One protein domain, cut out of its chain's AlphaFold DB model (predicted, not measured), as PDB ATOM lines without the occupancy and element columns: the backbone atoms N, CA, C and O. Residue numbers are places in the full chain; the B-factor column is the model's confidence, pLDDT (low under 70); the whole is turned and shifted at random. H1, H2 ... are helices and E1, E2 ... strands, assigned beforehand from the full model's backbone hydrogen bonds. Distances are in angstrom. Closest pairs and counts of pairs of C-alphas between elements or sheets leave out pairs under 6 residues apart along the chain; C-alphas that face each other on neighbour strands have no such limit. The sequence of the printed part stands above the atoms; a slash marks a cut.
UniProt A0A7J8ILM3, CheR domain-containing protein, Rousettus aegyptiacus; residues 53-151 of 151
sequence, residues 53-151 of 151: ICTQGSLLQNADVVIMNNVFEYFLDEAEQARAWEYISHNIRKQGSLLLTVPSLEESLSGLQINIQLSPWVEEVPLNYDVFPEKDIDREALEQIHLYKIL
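Overview. This is residues 53 to 151 of the 151 residues of the protein "CheR domain-containing protein" of Rousettus aegyptiacus (UniProt A0A7J8ILM3). A strongly twisted sheet of four strands forms a wall, with the long helix H2 set off from it on one side and the short helix H1 at the end of H2. The link of residues 109 to 121 runs alongside H2; at the opposite end of the longest axis lies H4, and residues 131 to 138 stick out there as a loop. The printed part has 99 residues, with four named helices and four named strands in the order H1 E1 H2 E2 H3 E3 H4 E4; the sheet is mixed, in the order E1 E2 E4 E3. The class is mixed, helices and strands, with 48 residues, under half, in named elements. The whole is compact, with a radius of gyration of the C-alphas of 14.2 A and spans of 41 by 29 by 22 A.

Along the chain. In the sheet, E1 is residues 65 to 69, 13.0 A long, from C-alpha 65 at (31.842, 103.101, -10.295). E2 is residues 98 to 102, 13.6 A; E4 is residues 146 to 150, 13.0 A, ending at C-alpha 150 at (41.211, 103.080, -13.137); E3 is residues 122 to 125. H2, residues 78 to 91, is 19.9 A long and begins at C-alpha 78 at (46.151, 107.966, 10.528). H1 is residues 57 to 62, H3 residues 105 to 108 and H4 residues 139 to 143.

Arrangement. E1 and E3 are the edge strands. E1 and E2 are parallel at 5 degrees, with N 66 and O 98 2.8 A apart, within hydrogen-bond range. E2 and E4 are antiparallel at 151 degrees, with N 99 and O 148 at 2.8 A. E4 and E3 are antiparallel at 134 degrees, with N 125 and O 147 at 2.8 A. E1, H2, E2 form a strand-helix-strand unit, two parallel neighbour strands with a helix between them along the chain, with a right-handed crossover. E2, H3, E3 form a split one, with E4 between the strands in the sheet, also right-handed. H3 is on the sheet but only grazes it, with residues 105 to 108. H1, H2 and H4 are not on it. H2 touches H1 with residues 88 to 91 alone, the closest C-alphas, those of Gln 61 and Asn 91, being 5.2 A apart; they run the same way at a steep tilt of 43 degrees. H4 and H2 are apart. In H1, H2 and H4 every O i to N i+4 pair is within hydrogen-bond range; H3 is too short for such a pair.

Size, cuts and confidence. The two C-alphas farthest apart, those of Thr 55 and Lys 135, are 41.9 A apart. The printed part has no cut. The links H3 to E3 and E3 to H4 are long, 13 residues each. Residues 131 to 138 stand free. The mean pLDDT of the printed part is 89.4; residues 70 to 71 and 132 to 137 are under 70.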
ATOM      1  N   ILE A  53      35.285  98.147   5.243       89.94
ATOM      2  CA  ILE A  53      35.657  98.199   3.824       89.94
ATOM      3  C   ILE A  53      36.860  97.298   3.506       89.94
ATOM      4  O   ILE A  53      36.899  96.685   2.437       89.94
ATOM      5  N   CYS A  54      37.767  97.108   4.471       94.25
ATOM      6  CA  CYS A  54      38.926  96.218   4.379       94.25
ATOM      7  C   CYS A  54      38.565  94.725   4.314       94.25
ATOM      8  O   CYS A  54      39.443  93.873   4.232       94.25
ATOM      9  N   THR A  55      37.278  94.383   4.368       93.81
ATOM     10  CA  THR A  55      36.772  93.015   4.198       93.81
ATOM     11  C   THR A  55      35.947  92.851   2.920       93.81
ATOM     12  O   THR A  55      35.589  91.737   2.549       93.81
ATOM     13  N   GLN A  56      35.683  93.945   2.195       94.75
ATOM     14  CA  GLN A  56      34.765  93.984   1.053       94.75
ATOM     15  C   GLN A  56      35.497  93.960  -0.295       94.75
ATOM     16  O   GLN A  56      35.107  94.627  -1.250       94.75
ATOM     17  N   GLY A  57      36.569  93.165  -0.392       94.75
ATOM     18  CA  GLY A  57      37.433  93.121  -1.582       94.75
ATOM     19  C   GLY A  57      36.674  92.742  -2.854       94.75
ATOM     20  O   GLY A  57      36.777  93.434  -3.860       94.75
ATOM     21  N   SER A  58      35.824  91.713  -2.783       92.12
ATOM     22  CA  SER A  58      35.006  91.283  -3.926       92.12
ATOM     23  C   SER A  58      34.065  92.384  -4.422       92.12
ATOM     24  O   SER A  58      33.835  92.486  -5.622       92.12
ATOM     25  N   LEU A  59      33.515  93.214  -3.532       90.25
ATOM     26  CA  LEU A  59      32.644  94.317  -3.940       90.25
ATOM     27  C   LEU A  59      33.451  95.389  -4.685       90.25
ATOM     28  O   LEU A  59      33.089  95.772  -5.795       90.25
ATOM     29  N   LEU A  60      34.581  95.804  -4.109       94.62
ATOM     30  CA  LEU A  60      35.476  96.812  -4.688       94.62
ATOM     31  C   LEU A  60      36.057  96.382  -6.044       94.62
ATOM     32  O   LEU A  60      36.170  97.199  -6.951       94.62
ATOM     33  N   GLN A  61      36.391  95.098  -6.194       95.88
ATOM     34  CA  GLN A  61      36.958  94.544  -7.426       95.88
ATOM     35  C   GLN A  61      35.953  94.480  -8.580       95.88
ATOM     36  O   GLN A  61      36.354  94.540  -9.742       95.88
ATOM     37  N   ASN A  62      34.658  94.339  -8.284       91.44
ATOM     38  CA  ASN A  62      33.624  94.186  -9.309       91.44
ATOM     39  C   ASN A  62      32.923  95.502  -9.673       91.44
ATOM     40  O   ASN A  62      32.312  95.572 -10.743       91.44
ATOM     41  N   ALA A  63      33.034  96.530  -8.828       89.75
ATOM     42  CA  ALA A  63      32.377  97.816  -9.020       89.75
ATOM     43  C   ALA A  63      32.822  98.527 -10.311       89.75
ATOM     44  O   ALA A  63      34.012  98.678 -10.591       89.75
ATOM     45  N   ASP A  64      31.845  98.990 -11.093       91.25
ATOM     46  CA  ASP A  64      32.064  99.827 -12.281       91.25
ATOM     47  C   ASP A  64      32.294 101.298 -11.927       91.25
ATOM     48  O   ASP A  64      33.005 102.012 -12.634       91.25
ATOM     49  N   VAL A  65      31.690 101.750 -10.829       92.75
ATOM     50  CA  VAL A  65      31.842 103.101 -10.295       92.75
ATOM     51  C   VAL A  65      31.918 103.006  -8.778       92.75
ATOM     52  O   VAL A  65      31.071 102.373  -8.148       92.75
ATOM     53  N   VAL A  66      32.918 103.653  -8.192       94.25
ATOM     54  CA  VAL A  66      33.069 103.813  -6.746       94.25
ATOM     55  C   VAL A  66      33.033 105.299  -6.427       94.25
ATOM     56  O   VAL A  66      33.699 106.092  -7.082       94.25
ATOM     57  N   ILE A  67      32.244 105.688  -5.430       92.38
ATOM     58  CA  ILE A  67      32.107 107.080  -4.994       92.38
ATOM     59  C   ILE A  67      32.511 107.145  -3.523       92.38
ATOM     60  O   ILE A  67      31.918 106.464  -2.688       92.38
ATOM     61  N   MET A  68      33.513 107.961  -3.211       89.44
ATOM     62  CA  MET A  68      34.073 108.150  -1.876       89.44
ATOM     63  C   MET A  68      33.962 109.618  -1.470       89.44
ATOM     64  O   MET A  68      34.817 110.433  -1.794       89.44
ATOM     65  N   ASN A  69      32.889 109.964  -0.766       82.00
ATOM     66  CA  ASN A  69      32.654 111.325  -0.290       82.00
ATOM     67  C   ASN A  69      33.087 111.460   1.179       82.00
ATOM     68  O   ASN A  69      32.362 110.980   2.052       82.00
ATOM     69  N   ASN A  70      34.241 112.083   1.446       68.50
ATOM     70  CA  ASN A  70      34.758 112.407   2.787       68.50
ATOM     71  C   ASN A  70      34.754 111.222   3.773       68.50
ATOM     72  O   ASN A  70      34.098 111.255   4.815       68.50
ATOM     73  N   VAL A  71      35.442 110.129   3.427       66.00
ATOM     74  CA  VAL A  71      35.118 108.823   4.029       66.00
ATOM     75  C   VAL A  71      35.877 108.509   5.327       66.00
ATOM     76  O   VAL A  71      35.319 107.812   6.172       66.00
ATOM     77  N   PHE A  72      37.110 108.994   5.536       78.25
ATOM     78  CA  PHE A  72      37.969 108.439   6.604       78.25
ATOM     79  C   PHE A  72      38.566 109.438   7.599       78.25
ATOM     80  O   PHE A  72      38.644 109.103   8.780       78.25
ATOM     81  N   GLU A  73      38.940 110.646   7.169       76.88
ATOM     82  CA  GLU A  73      39.730 111.590   7.985       76.88
ATOM     83  C   GLU A  73      39.082 111.966   9.331       76.88
ATOM     84  O   GLU A  73      39.771 112.227  10.314       76.88
ATOM     85  N   TYR A  74      37.747 111.945   9.395       79.38
ATOM     86  CA  TYR A  74      36.982 112.298  10.594       79.38
ATOM     87  C   TYR A  74      36.727 111.118  11.537       79.38
ATOM     88  O   TYR A  74      36.316 111.330  12.680       79.38
ATOM     89  N   PHE A  75      36.898 109.883  11.057       81.94
ATOM     90  CA  PHE A  75      36.412 108.679  11.742       81.94
ATOM     91  C   PHE A  75      37.520 107.713  12.150       81.94
ATOM     92  O   PHE A  75      37.317 106.946  13.089       81.94
ATOM     93  N   LEU A  76      38.649 107.735  11.446       87.00
ATOM     94  CA  LEU A  76      39.752 106.796  11.614       87.00
ATOM     95  C   LEU A  76      41.028 107.534  12.009       87.00
ATOM     96  O   LEU A  76      41.254 108.668  11.580       87.00
ATOM     97  N   ASP A  77      41.891 106.882  12.786       92.06
ATOM     98  CA  ASP A  77      43.241 107.404  13.008       92.06
ATOM     99  C   ASP A  77      44.122 107.265  11.749       92.06
ATOM    100  O   ASP A  77      43.777 106.557  10.803       92.06
ATOM    101  N   GLU A  78      45.269 107.952  11.708       92.62
ATOM    102  CA  GLU A  78      46.151 107.966  10.528       92.62
ATOM    103  C   GLU A  78      46.589 106.558  10.081       92.62
ATOM    104  O   GLU A  78      46.725 106.298   8.884       92.62
ATOM    105  N   ALA A  79      46.793 105.628  11.020       93.81
ATOM    106  CA  ALA A  79      47.221 104.270  10.700       93.81
ATOM    107  C   ALA A  79      46.071 103.450  10.097       93.81
ATOM    108  O   ALA A  79      46.267 102.682   9.152       93.81
ATOM    109  N   GLU A  80      44.858 103.626  10.614       92.75
ATOM    110  CA  GLU A  80      43.650 103.017  10.073       92.75
ATOM    111  C   GLU A  80      43.285 103.586   8.699       92.75
ATOM    112  O   GLU A  80      42.925 102.816   7.806       92.75
ATOM    113  N   GLN A  81      43.443 104.898   8.501       93.56
ATOM    114  CA  GLN A  81      43.285 105.549   7.199       93.56
ATOM    115  C   GLN A  81      44.275 104.983   6.180       93.56
ATOM    116  O   GLN A  81      43.870 104.575   5.090       93.56
ATOM    117  N   ALA A  82      45.557 104.896   6.549       94.75
ATOM    118  CA  ALA A  82      46.600 104.320   5.711       94.75
ATOM    119  C   ALA A  82      46.250 102.881   5.292       94.75
ATOM    120  O   ALA A  82      46.241 102.561   4.103       94.75
ATOM    121  N   ARG A  83      45.856 102.039   6.257       95.44
ATOM    122  CA  ARG A  83      45.427 100.654   6.008       95.44
ATOM    123  C   ARG A  83      44.228 100.579   5.060       95.44
ATOM    124  O   ARG A  83      44.214  99.737   4.162       95.44
ATOM    125  N   ALA A  84      43.222 101.429   5.263       94.81
ATOM    126  CA  ALA A  84      42.023 101.452   4.432       94.81
ATOM    127  C   ALA A  84      42.352 101.858   2.991       94.81
ATOM    128  O   ALA A  84      41.965 101.156   2.056       94.81
ATOM    129  N   TRP A  85      43.123 102.929   2.799       95.25
ATOM    130  CA  TRP A  85      43.530 103.391   1.472       95.25
ATOM    131  C   TRP A  85      44.421 102.392   0.739       95.25
ATOM    132  O   TRP A  85      44.233 102.157  -0.460       95.25
ATOM    133  N   GLU A  86      45.347 101.739   1.440       96.38
ATOM    134  CA  GLU A  86      46.128 100.652   0.856       96.38
ATOM    135  C   GLU A  86      45.206  99.519   0.415       96.38
ATOM    136  O   GLU A  86      45.270  99.092  -0.736       96.38
ATOM    137  N   TYR A  87      44.279  99.075   1.261       96.75
ATOM    138  CA  TYR A  87      43.335  98.030   0.880       96.75
ATOM    139  C   TYR A  87      42.483  98.422  -0.337       96.75
ATOM    140  O   TYR A  87      42.308  97.624  -1.261       96.75
ATOM    141  N   ILE A  88      41.974  99.652  -0.369       96.12
ATOM    142  CA  ILE A  88      41.161 100.188  -1.464       96.12
ATOM    143  C   ILE A  88      41.951 100.197  -2.771       96.12
ATOM    144  O   ILE A  88      41.484  99.639  -3.763       96.12
ATOM    145  N   SER A  89      43.163 100.758  -2.770       96.31
ATOM    146  CA  SER A  89      44.003 100.838  -3.973       96.31
ATOM    147  C   SER A  89      44.420  99.470  -4.512       96.31
ATOM    148  O   SER A  89      44.556  99.306  -5.725       96.31
ATOM    149  N   HIS A  90      44.551  98.460  -3.646       96.75
ATOM    150  CA  HIS A  90      44.818  97.081  -4.059       96.75
ATOM    151  C   HIS A  90      43.589  96.369  -4.642       96.75
ATOM    152  O   HIS A  90      43.754  95.448  -5.442       96.75
ATOM    153  N   ASN A  91      42.371  96.759  -4.256       97.88
ATOM    154  CA  ASN A  91      41.146  96.066  -4.664       97.88
ATOM    155  C   ASN A  91      40.390  96.767  -5.800       97.88
ATOM    156  O   ASN A  91      39.801  96.087  -6.637       97.88
ATOM    157  N   ILE A  92      40.431  98.095  -5.896       96.94
ATOM    158  CA  ILE A  92      39.837  98.833  -7.017       96.94
ATOM    159  C   ILE A  92      40.817  98.801  -8.197       96.94
ATOM    160  O   ILE A  92      41.636  99.701  -8.377       96.94
ATOM    161  N   ARG A  93      40.765  97.719  -8.982       96.56
ATOM    162  CA  ARG A  93      41.684  97.454 -10.111       96.56
ATOM    163  C   ARG A  93      40.970  97.146 -11.431       96.56
ATOM    164  O   ARG A  93      41.616  96.756 -12.399       96.56
ATOM    165  N   LYS A  94      39.639  97.263 -11.481       95.88
ATOM    166  CA  LYS A  94      38.856  96.994 -12.693       95.88
ATOM    167  C   LYS A  94      39.154  98.072 -13.736       95.88
ATOM    168  O   LYS A  94      38.645  99.179 -13.642       95.88
ATOM    169  N   GLN A  95      39.986  97.751 -14.721       96.44
ATOM    170  CA  GLN A  95      40.400  98.712 -15.742       96.44
ATOM    171  C   GLN A  95      39.192  99.380 -16.417       96.44
ATOM    172  O   GLN A  95      38.251  98.714 -16.853       96.44
ATOM    173  N   GLY A  96      39.237 100.707 -16.518       94.31
ATOM    174  CA  GLY A  96      38.172 101.522 -17.094       94.31
ATOM    175  C   GLY A  96      37.001 101.820 -16.159       94.31
ATOM    176  O   GLY A  96      36.151 102.620 -16.549       94.31
ATOM    177  N   SER A  97      36.956 101.239 -14.953       96.00
ATOM    178  CA  SER A  97      36.011 101.672 -13.924       96.00
ATOM    179  C   SER A  97      36.348 103.083 -13.438       96.00
ATOM    180  O   SER A  97      37.434 103.616 -13.701       96.00
ATOM    181  N   LEU A  98      35.388 103.713 -12.767       96.81
ATOM    182  CA  LEU A  98      35.504 105.087 -12.296       96.81
ATOM    183  C   LEU A  98      35.588 105.141 -10.772       96.81
ATOM    184  O   LEU A  98      34.883 104.414 -10.073       96.81
ATOM    185  N   LEU A  99      36.416 106.043 -10.262       96.56
ATOM    186  CA  LEU A  99      36.512 106.382  -8.850       96.56
ATOM    187  C   LEU A  99      36.276 107.883  -8.704       96.56
ATOM    188  O   LEU A  99      37.020 108.679  -9.261       96.56
ATOM    189  N   LEU A 100      35.242 108.267  -7.969       95.44
ATOM    190  CA  LEU A 100      34.988 109.650  -7.593       95.44
ATOM    191  C   LEU A 100      35.404 109.847  -6.140       95.44
ATOM    192  O   LEU A 100      34.991 109.056  -5.288       95.44
ATOM    193  N   THR A 101      36.163 110.895  -5.845       94.06
ATOM    194  CA  THR A 101      36.539 111.256  -4.476       94.06
ATOM    195  C   THR A 101      36.215 112.709  -4.160       94.06
ATOM    196  O   THR A 101      36.132 113.556  -5.049       94.06
ATOM    197  N   VAL A 102      36.013 112.971  -2.872       91.88
ATOM    198  CA  VAL A 102      35.978 114.304  -2.268       91.88
ATOM    199  C   VAL A 102      36.759 114.186  -0.951       91.88
ATOM    200  O   VAL A 102      36.363 113.335  -0.144       91.88
ATOM    201  N   PRO A 103      37.861 114.932  -0.734       92.00
ATOM    202  CA  PRO A 103      38.598 115.758  -1.706       92.00
ATOM    203  C   PRO A 103      39.380 114.893  -2.727       92.00
ATOM    204  O   PRO A 103      39.084 113.708  -2.910       92.00
ATOM    205  N   SER A 104      40.375 115.462  -3.421       94.44
ATOM    206  CA  SER A 104      41.277 114.714  -4.321       94.44
ATOM    207  C   SER A 104      41.968 113.532  -3.623       94.44
ATOM    208  O   SER A 104      42.116 113.508  -2.397       94.44
ATOM    209  N   LEU A 105      42.428 112.545  -4.396       95.25
ATOM    210  CA  LEU A 105      43.265 111.460  -3.876       95.25
ATOM    211  C   LEU A 105      44.595 111.997  -3.341       95.25
ATOM    212  O   LEU A 105      45.060 111.551  -2.300       95.25
ATOM    213  N   GLU A 106      45.196 112.972  -4.013       94.62
ATOM    214  CA  GLU A 106      46.428 113.625  -3.580       94.62
ATOM    215  C   GLU A 106      46.290 114.212  -2.172       94.62
ATOM    216  O   GLU A 106      47.164 114.013  -1.330       94.62
ATOM    217  N   GLU A 107      45.179 114.899  -1.910       93.00
ATOM    218  CA  GLU A 107      44.876 115.474  -0.603       93.00
ATOM    219  C   GLU A 107      44.503 114.399   0.420       93.00
ATOM    220  O   GLU A 107      45.074 114.374   1.508       93.00
ATOM    221  N   SER A 108      43.638 113.454   0.044       92.31
ATOM    222  CA  SER A 108      43.182 112.364   0.920       92.31
ATOM    223  C   SER A 108      44.314 111.449   1.399       92.31
ATOM    224  O   SER A 108      44.210 110.826   2.454       92.31
ATOM    225  N   LEU A 109      45.375 111.319   0.602       93.38
ATOM    226  CA  LEU A 109      46.546 110.495   0.903       93.38
ATOM    227  C   LEU A 109      47.704 111.312   1.500       93.38
ATOM    228  O   LEU A 109      48.693 110.737   1.962       93.38
ATOM    229  N   SER A 110      47.600 112.643   1.491       92.69
ATOM    230  CA  SER A 110      48.632 113.538   2.003       92.69
ATOM    231  C   SER A 110      48.846 113.323   3.501       92.69
ATOM    232  O   SER A 110      47.907 113.283   4.289       92.69
ATOM    233  N   GLY A 111      50.106 113.185   3.913       90.00
ATOM    234  CA  GLY A 111      50.475 112.993   5.320       90.00
ATOM    235  C   GLY A 111      50.347 111.557   5.838       90.00
ATOM    236  O   GLY A 111      50.917 111.256   6.885       90.00
ATOM    237  N   LEU A 112      49.702 110.648   5.099       92.44
ATOM    238  CA  LEU A 112      49.626 109.236   5.474       92.44
ATOM    239  C   LEU A 112      50.926 108.492   5.133       92.44
ATOM    240  O   LEU A 112      51.544 108.704   4.088       92.44
ATOM    241  N   GLN A 113      51.341 107.572   6.006       92.25
ATOM    242  CA  GLN A 113      52.491 106.694   5.761       92.25
ATOM    243  C   GLN A 113      52.083 105.498   4.895       92.25
ATOM    244  O   GLN A 113      51.898 104.394   5.400       92.25
ATOM    245  N   ILE A 114      51.936 105.728   3.592       93.50
ATOM    246  CA  ILE A 114      51.459 104.729   2.626       93.50
ATOM    247  C   ILE A 114      52.381 104.601   1.419       93.50
ATOM    248  O   ILE A 114      53.087 105.538   1.044       93.50
ATOM    249  N   ASN A 115      52.331 103.442   0.762       92.69
ATOM    250  CA  ASN A 115      53.064 103.187  -0.479       92.69
ATOM    251  C   ASN A 115      52.130 103.075  -1.695       92.69
ATOM    252  O   ASN A 115      52.161 102.092  -2.437       92.69
ATOM    253  N   ILE A 116      51.272 104.079  -1.889       94.19
ATOM    254  CA  ILE A 116      50.355 104.143  -3.031       94.19
ATOM    255  C   ILE A 116      50.933 105.089  -4.076       94.19
ATOM    256  O   ILE A 116      51.185 106.261  -3.809       94.19
ATOM    257  N   GLN A 117      51.115 104.582  -5.291       94.38
ATOM    258  CA  GLN A 117      51.458 105.405  -6.444       94.38
ATOM    259  C   GLN A 117      50.207 105.617  -7.293       94.38
ATOM    260  O   GLN A 117      49.635 104.649  -7.795       94.38
ATOM    261  N   LEU A 118      49.803 106.879  -7.477       96.19
ATOM    262  CA  LEU A 118      48.601 107.230  -8.238       96.19
ATOM    263  C   LEU A 118      48.764 106.954  -9.735       96.19
ATOM    264  O   LEU A 118      47.928 106.281 -10.316       96.19
ATOM    265  N   SER A 119      49.879 107.371 -10.342       95.38
ATOM    266  CA  SER A 119      50.118 107.224 -11.789       95.38
ATOM    267  C   SER A 119      49.943 105.803 -12.365       95.38
ATOM    268  O   SER A 119      49.430 105.708 -13.475       95.38
ATOM    269  N   PRO A 120      50.358 104.701 -11.704       96.50
ATOM    270  CA  PRO A 120      50.088 103.340 -12.191       96.50
ATOM    271  C   PRO A 120      48.718 102.780 -11.775       96.50
ATOM    272  O   PRO A 120      48.414 101.626 -12.083       96.50
ATOM    273  N   TRP A 121      47.925 103.525 -11.008       97.88
ATOM    274  CA  TRP A 121      46.627 103.086 -10.504       97.88
ATOM    275  C   TRP A 121      45.473 103.810 -11.193       97.88
ATOM    276  O   TRP A 121      44.516 103.160 -11.615       97.88
ATOM    277  N   VAL A 122      45.569 105.128 -11.323       98.00
ATOM    278  CA  VAL A 122      44.491 105.984 -11.800       98.00
ATOM    279  C   VAL A 122      44.992 107.114 -12.690       98.00
ATOM    280  O   VAL A 122      46.120 107.586 -12.566       98.00
ATOM    281  N   GLU A 123      44.106 107.576 -13.563       97.81
ATOM    282  CA  GLU A 123      44.239 108.806 -14.338       97.81
ATOM    283  C   GLU A 123      43.077 109.736 -13.982       97.81
ATOM    284  O   GLU A 123      41.918 109.323 -14.024       97.81
ATOM    285  N   GLU A 124      43.371 110.983 -13.611       97.31
ATOM    286  CA  GLU A 124      42.336 111.979 -13.321       97.31
ATOM    287  C   GLU A 124      41.619 112.413 -14.607       97.31
ATOM    288  O   GLU A 124      42.237 112.687 -15.638       97.31
ATOM    289  N   VAL A 125      40.290 112.481 -14.541       95.88
ATOM    290  CA  VAL A 125      39.414 112.889 -15.635       95.88
ATOM    291  C   VAL A 125      38.912 114.306 -15.354       95.88
ATOM    292  O   VAL A 125      38.199 114.510 -14.370       95.88
ATOM    293  N   PRO A 126      39.209 115.291 -16.223       91.50
ATOM    294  CA  PRO A 126      38.777 116.663 -16.003       91.50
ATOM    295  C   PRO A 126      37.252 116.770 -16.081       91.50
ATOM    296  O   PRO A 126      36.632 116.391 -17.081       91.50
ATOM    297  N   LEU A 127      36.649 117.322 -15.031       87.19
ATOM    298  CA  LEU A 127      35.217 117.595 -14.971       87.19
ATOM    299  C   LEU A 127      34.904 118.992 -15.516       87.19
ATOM    300  O   LEU A 127      35.650 119.948 -15.320       87.19
ATOM    301  N   ASN A 128      33.767 119.108 -16.204       83.56
ATOM    302  CA  ASN A 128      33.235 120.391 -16.647       83.56
ATOM    303  C   ASN A 128      32.118 120.842 -15.698       83.56
ATOM    304  O   ASN A 128      30.988 120.361 -15.786       83.56
ATOM    305  N   TYR A 129      32.434 121.787 -14.818       75.69
ATOM    306  CA  TYR A 129      31.494 122.321 -13.830       75.69
ATOM    307  C   TYR A 129      30.526 123.362 -14.400       75.69
ATOM    308  O   TYR A 129      29.480 123.614 -13.807       75.69
ATOM    309  N   ASP A 130      30.811 123.921 -15.579       74.88
ATOM    310  CA  ASP A 130      29.975 124.952 -16.206       74.88
ATOM    311  C   ASP A 130      28.663 124.376 -16.785       74.88
ATOM    312  O   ASP A 130      27.810 125.110 -17.283       74.88
ATOM    313  N   VAL A 131      28.484 123.051 -16.718       72.44
ATOM    314  CA  VAL A 131      27.260 122.348 -17.131       72.44
ATOM    315  C   VAL A 131      26.114 122.563 -16.134       72.44
ATOM    316  O   VAL A 131      24.958 122.366 -16.502       72.44
ATOM    317  N   PHE A 132      26.394 122.999 -14.900       62.22
ATOM    318  CA  PHE A 132      25.369 123.286 -13.897       62.22
ATOM    319  C   PHE A 132      24.878 124.743 -14.023       62.22
ATOM    320  O   PHE A 132      25.614 125.671 -13.701       62.22
ATOM    321  N   PRO A 133      23.635 124.983 -14.487       55.28
ATOM    322  CA  PRO A 133      23.124 126.333 -14.743       55.28
ATOM    323  C   PRO A 133      22.642 127.062 -13.475       55.28
ATOM    324  O   PRO A 133      22.207 128.215 -13.550       55.28
ATOM    325  N   GLU A 134      22.659 126.392 -12.320       61.69
ATOM    326  CA  GLU A 134      22.147 126.921 -11.057       61.69
ATOM    327  C   GLU A 134      23.168 127.863 -10.409       61.69
ATOM    328  O   GLU A 134      24.280 127.478 -10.064       61.69
ATOM    329  N   LYS A 135      22.771 129.129 -10.241       59.00
ATOM    330  CA  LYS A 135      23.640 130.222  -9.769       59.00
ATOM    331  C   LYS A 135      24.013 130.163  -8.283       59.00
ATOM    332  O   LYS A 135      24.859 130.949  -7.870       59.00
ATOM    333  N   ASP A 136      23.392 129.271  -7.515       64.69
ATOM    334  CA  ASP A 136      23.563 129.177  -6.058       64.69
ATOM    335  C   ASP A 136      24.427 127.980  -5.624       64.69
ATOM    336  O   ASP A 136      24.548 127.712  -4.430       64.69
ATOM    337  N   ILE A 137      25.027 127.244  -6.567       68.06
ATOM    338  CA  ILE A 137      25.940 126.153  -6.222       68.06
ATOM    339  C   ILE A 137      27.316 126.736  -5.895       68.06
ATOM    340  O   ILE A 137      27.898 127.479  -6.686       68.06
ATOM    341  N   ASP A 138      27.832 126.381  -4.719       80.06
ATOM    342  CA  ASP A 138      29.177 126.739  -4.285       80.06
ATOM    343  C   ASP A 138      30.216 126.089  -5.208       80.06
ATOM    344  O   ASP A 138      30.381 124.866  -5.241       80.06
ATOM    345  N   ARG A 139      30.897 126.924  -5.995       79.69
ATOM    346  CA  ARG A 139      31.884 126.466  -6.971       79.69
ATOM    347  C   ARG A 139      33.119 125.882  -6.297       79.69
ATOM    348  O   ARG A 139      33.667 124.923  -6.825       79.69
ATOM    349  N   GLU A 140      33.502 126.397  -5.130       81.00
ATOM    350  CA  GLU A 140      34.629 125.851  -4.369       81.00
ATOM    351  C   GLU A 140      34.308 124.420  -3.926       81.00
ATOM    352  O   GLU A 140      35.142 123.532  -4.071       81.00
ATOM    353  N   ALA A 141      33.069 124.159  -3.497       81.12
ATOM    354  CA  ALA A 141      32.623 122.813  -3.143       81.12
ATOM    355  C   ALA A 141      32.566 121.854  -4.348       81.12
ATOM    356  O   ALA A 141      32.853 120.668  -4.200       81.12
ATOM    357  N   LEU A 142      32.207 122.344  -5.541       82.75
ATOM    358  CA  LEU A 142      32.241 121.537  -6.767       82.75
ATOM    359  C   LEU A 142      33.667 121.186  -7.191       82.75
ATOM    360  O   LEU A 142      33.907 120.068  -7.633       82.75
ATOM    361  N   GLU A 143      34.603 122.123  -7.045       86.00
ATOM    362  CA  GLU A 143      36.011 121.927  -7.402       86.00
ATOM    363  C   GLU A 143      36.715 120.895  -6.506       86.00
ATOM    364  O   GLU A 143      37.762 120.389  -6.892       86.00
ATOM    365  N   GLN A 144      36.122 120.528  -5.362       87.75
ATOM    366  CA  GLN A 144      36.580 119.423  -4.505       87.75
ATOM    367  C   GLN A 144      36.161 118.034  -5.008       87.75
ATOM    368  O   GLN A 144      36.529 117.027  -4.402       87.75
ATOM    369  N   ILE A 145      35.352 117.946  -6.066       90.31
ATOM    370  CA  ILE A 145      34.904 116.675  -6.634       90.31
ATOM    371  C   ILE A 145      35.910 116.232  -7.685       90.31
ATOM    372  O   ILE A 145      36.011 116.832  -8.747       90.31
ATOM    373  N   HIS A 146      36.604 115.130  -7.438       93.62
ATOM    374  CA  HIS A 146      37.584 114.600  -8.377       93.62
ATOM    375  C   HIS A 146      37.105 113.276  -8.949       93.62
ATOM    376  O   HIS A 146      36.612 112.410  -8.227       93.62
ATOM    377  N   LEU A 147      37.236 113.119 -10.264       95.56
ATOM    378  CA  LEU A 147      36.907 111.888 -10.966       95.56
ATOM    379  C   LEU A 147      38.182 111.270 -11.515       95.56
ATOM    380  O   LEU A 147      38.974 111.933 -12.171       95.56
ATOM    381  N   TYR A 148      38.325 109.972 -11.318       97.75
ATOM    382  CA  TYR A 148      39.459 109.193 -11.768       97.75
ATOM    383  C   TYR A 148      38.982 107.983 -12.559       97.75
ATOM    384  O   TYR A 148      37.954 107.375 -12.256       97.75
ATOM    385  N   LYS A 149      39.762 107.602 -13.563       98.00
ATOM    386  CA  LYS A 149      39.615 106.355 -14.303       98.00
ATOM    387  C   LYS A 149      40.688 105.374 -13.843       98.00
ATOM    388  O   LYS A 149      41.865 105.722 -13.807       98.00
ATOM    389  N   ILE A 150      40.285 104.148 -13.527       98.00
ATOM    390  CA  ILE A 150      41.211 103.080 -13.137       98.00
ATOM    391  C   ILE A 150      41.976 102.574 -14.370       98.00
ATOM    392  O   ILE A 150      41.363 102.290 -15.409       98.00
ATOM    393  N   LEU A 151      43.304 102.471 -14.247       96.12
ATOM    394  CA  LEU A 151      44.233 102.071 -15.314       96.12
ATOM    395  C   LEU A 151      44.454 100.560 -15.416       96.12
ATOM    396  O   LEU A 151      44.395  99.850 -14.388       96.12
TER     397      LEU A 151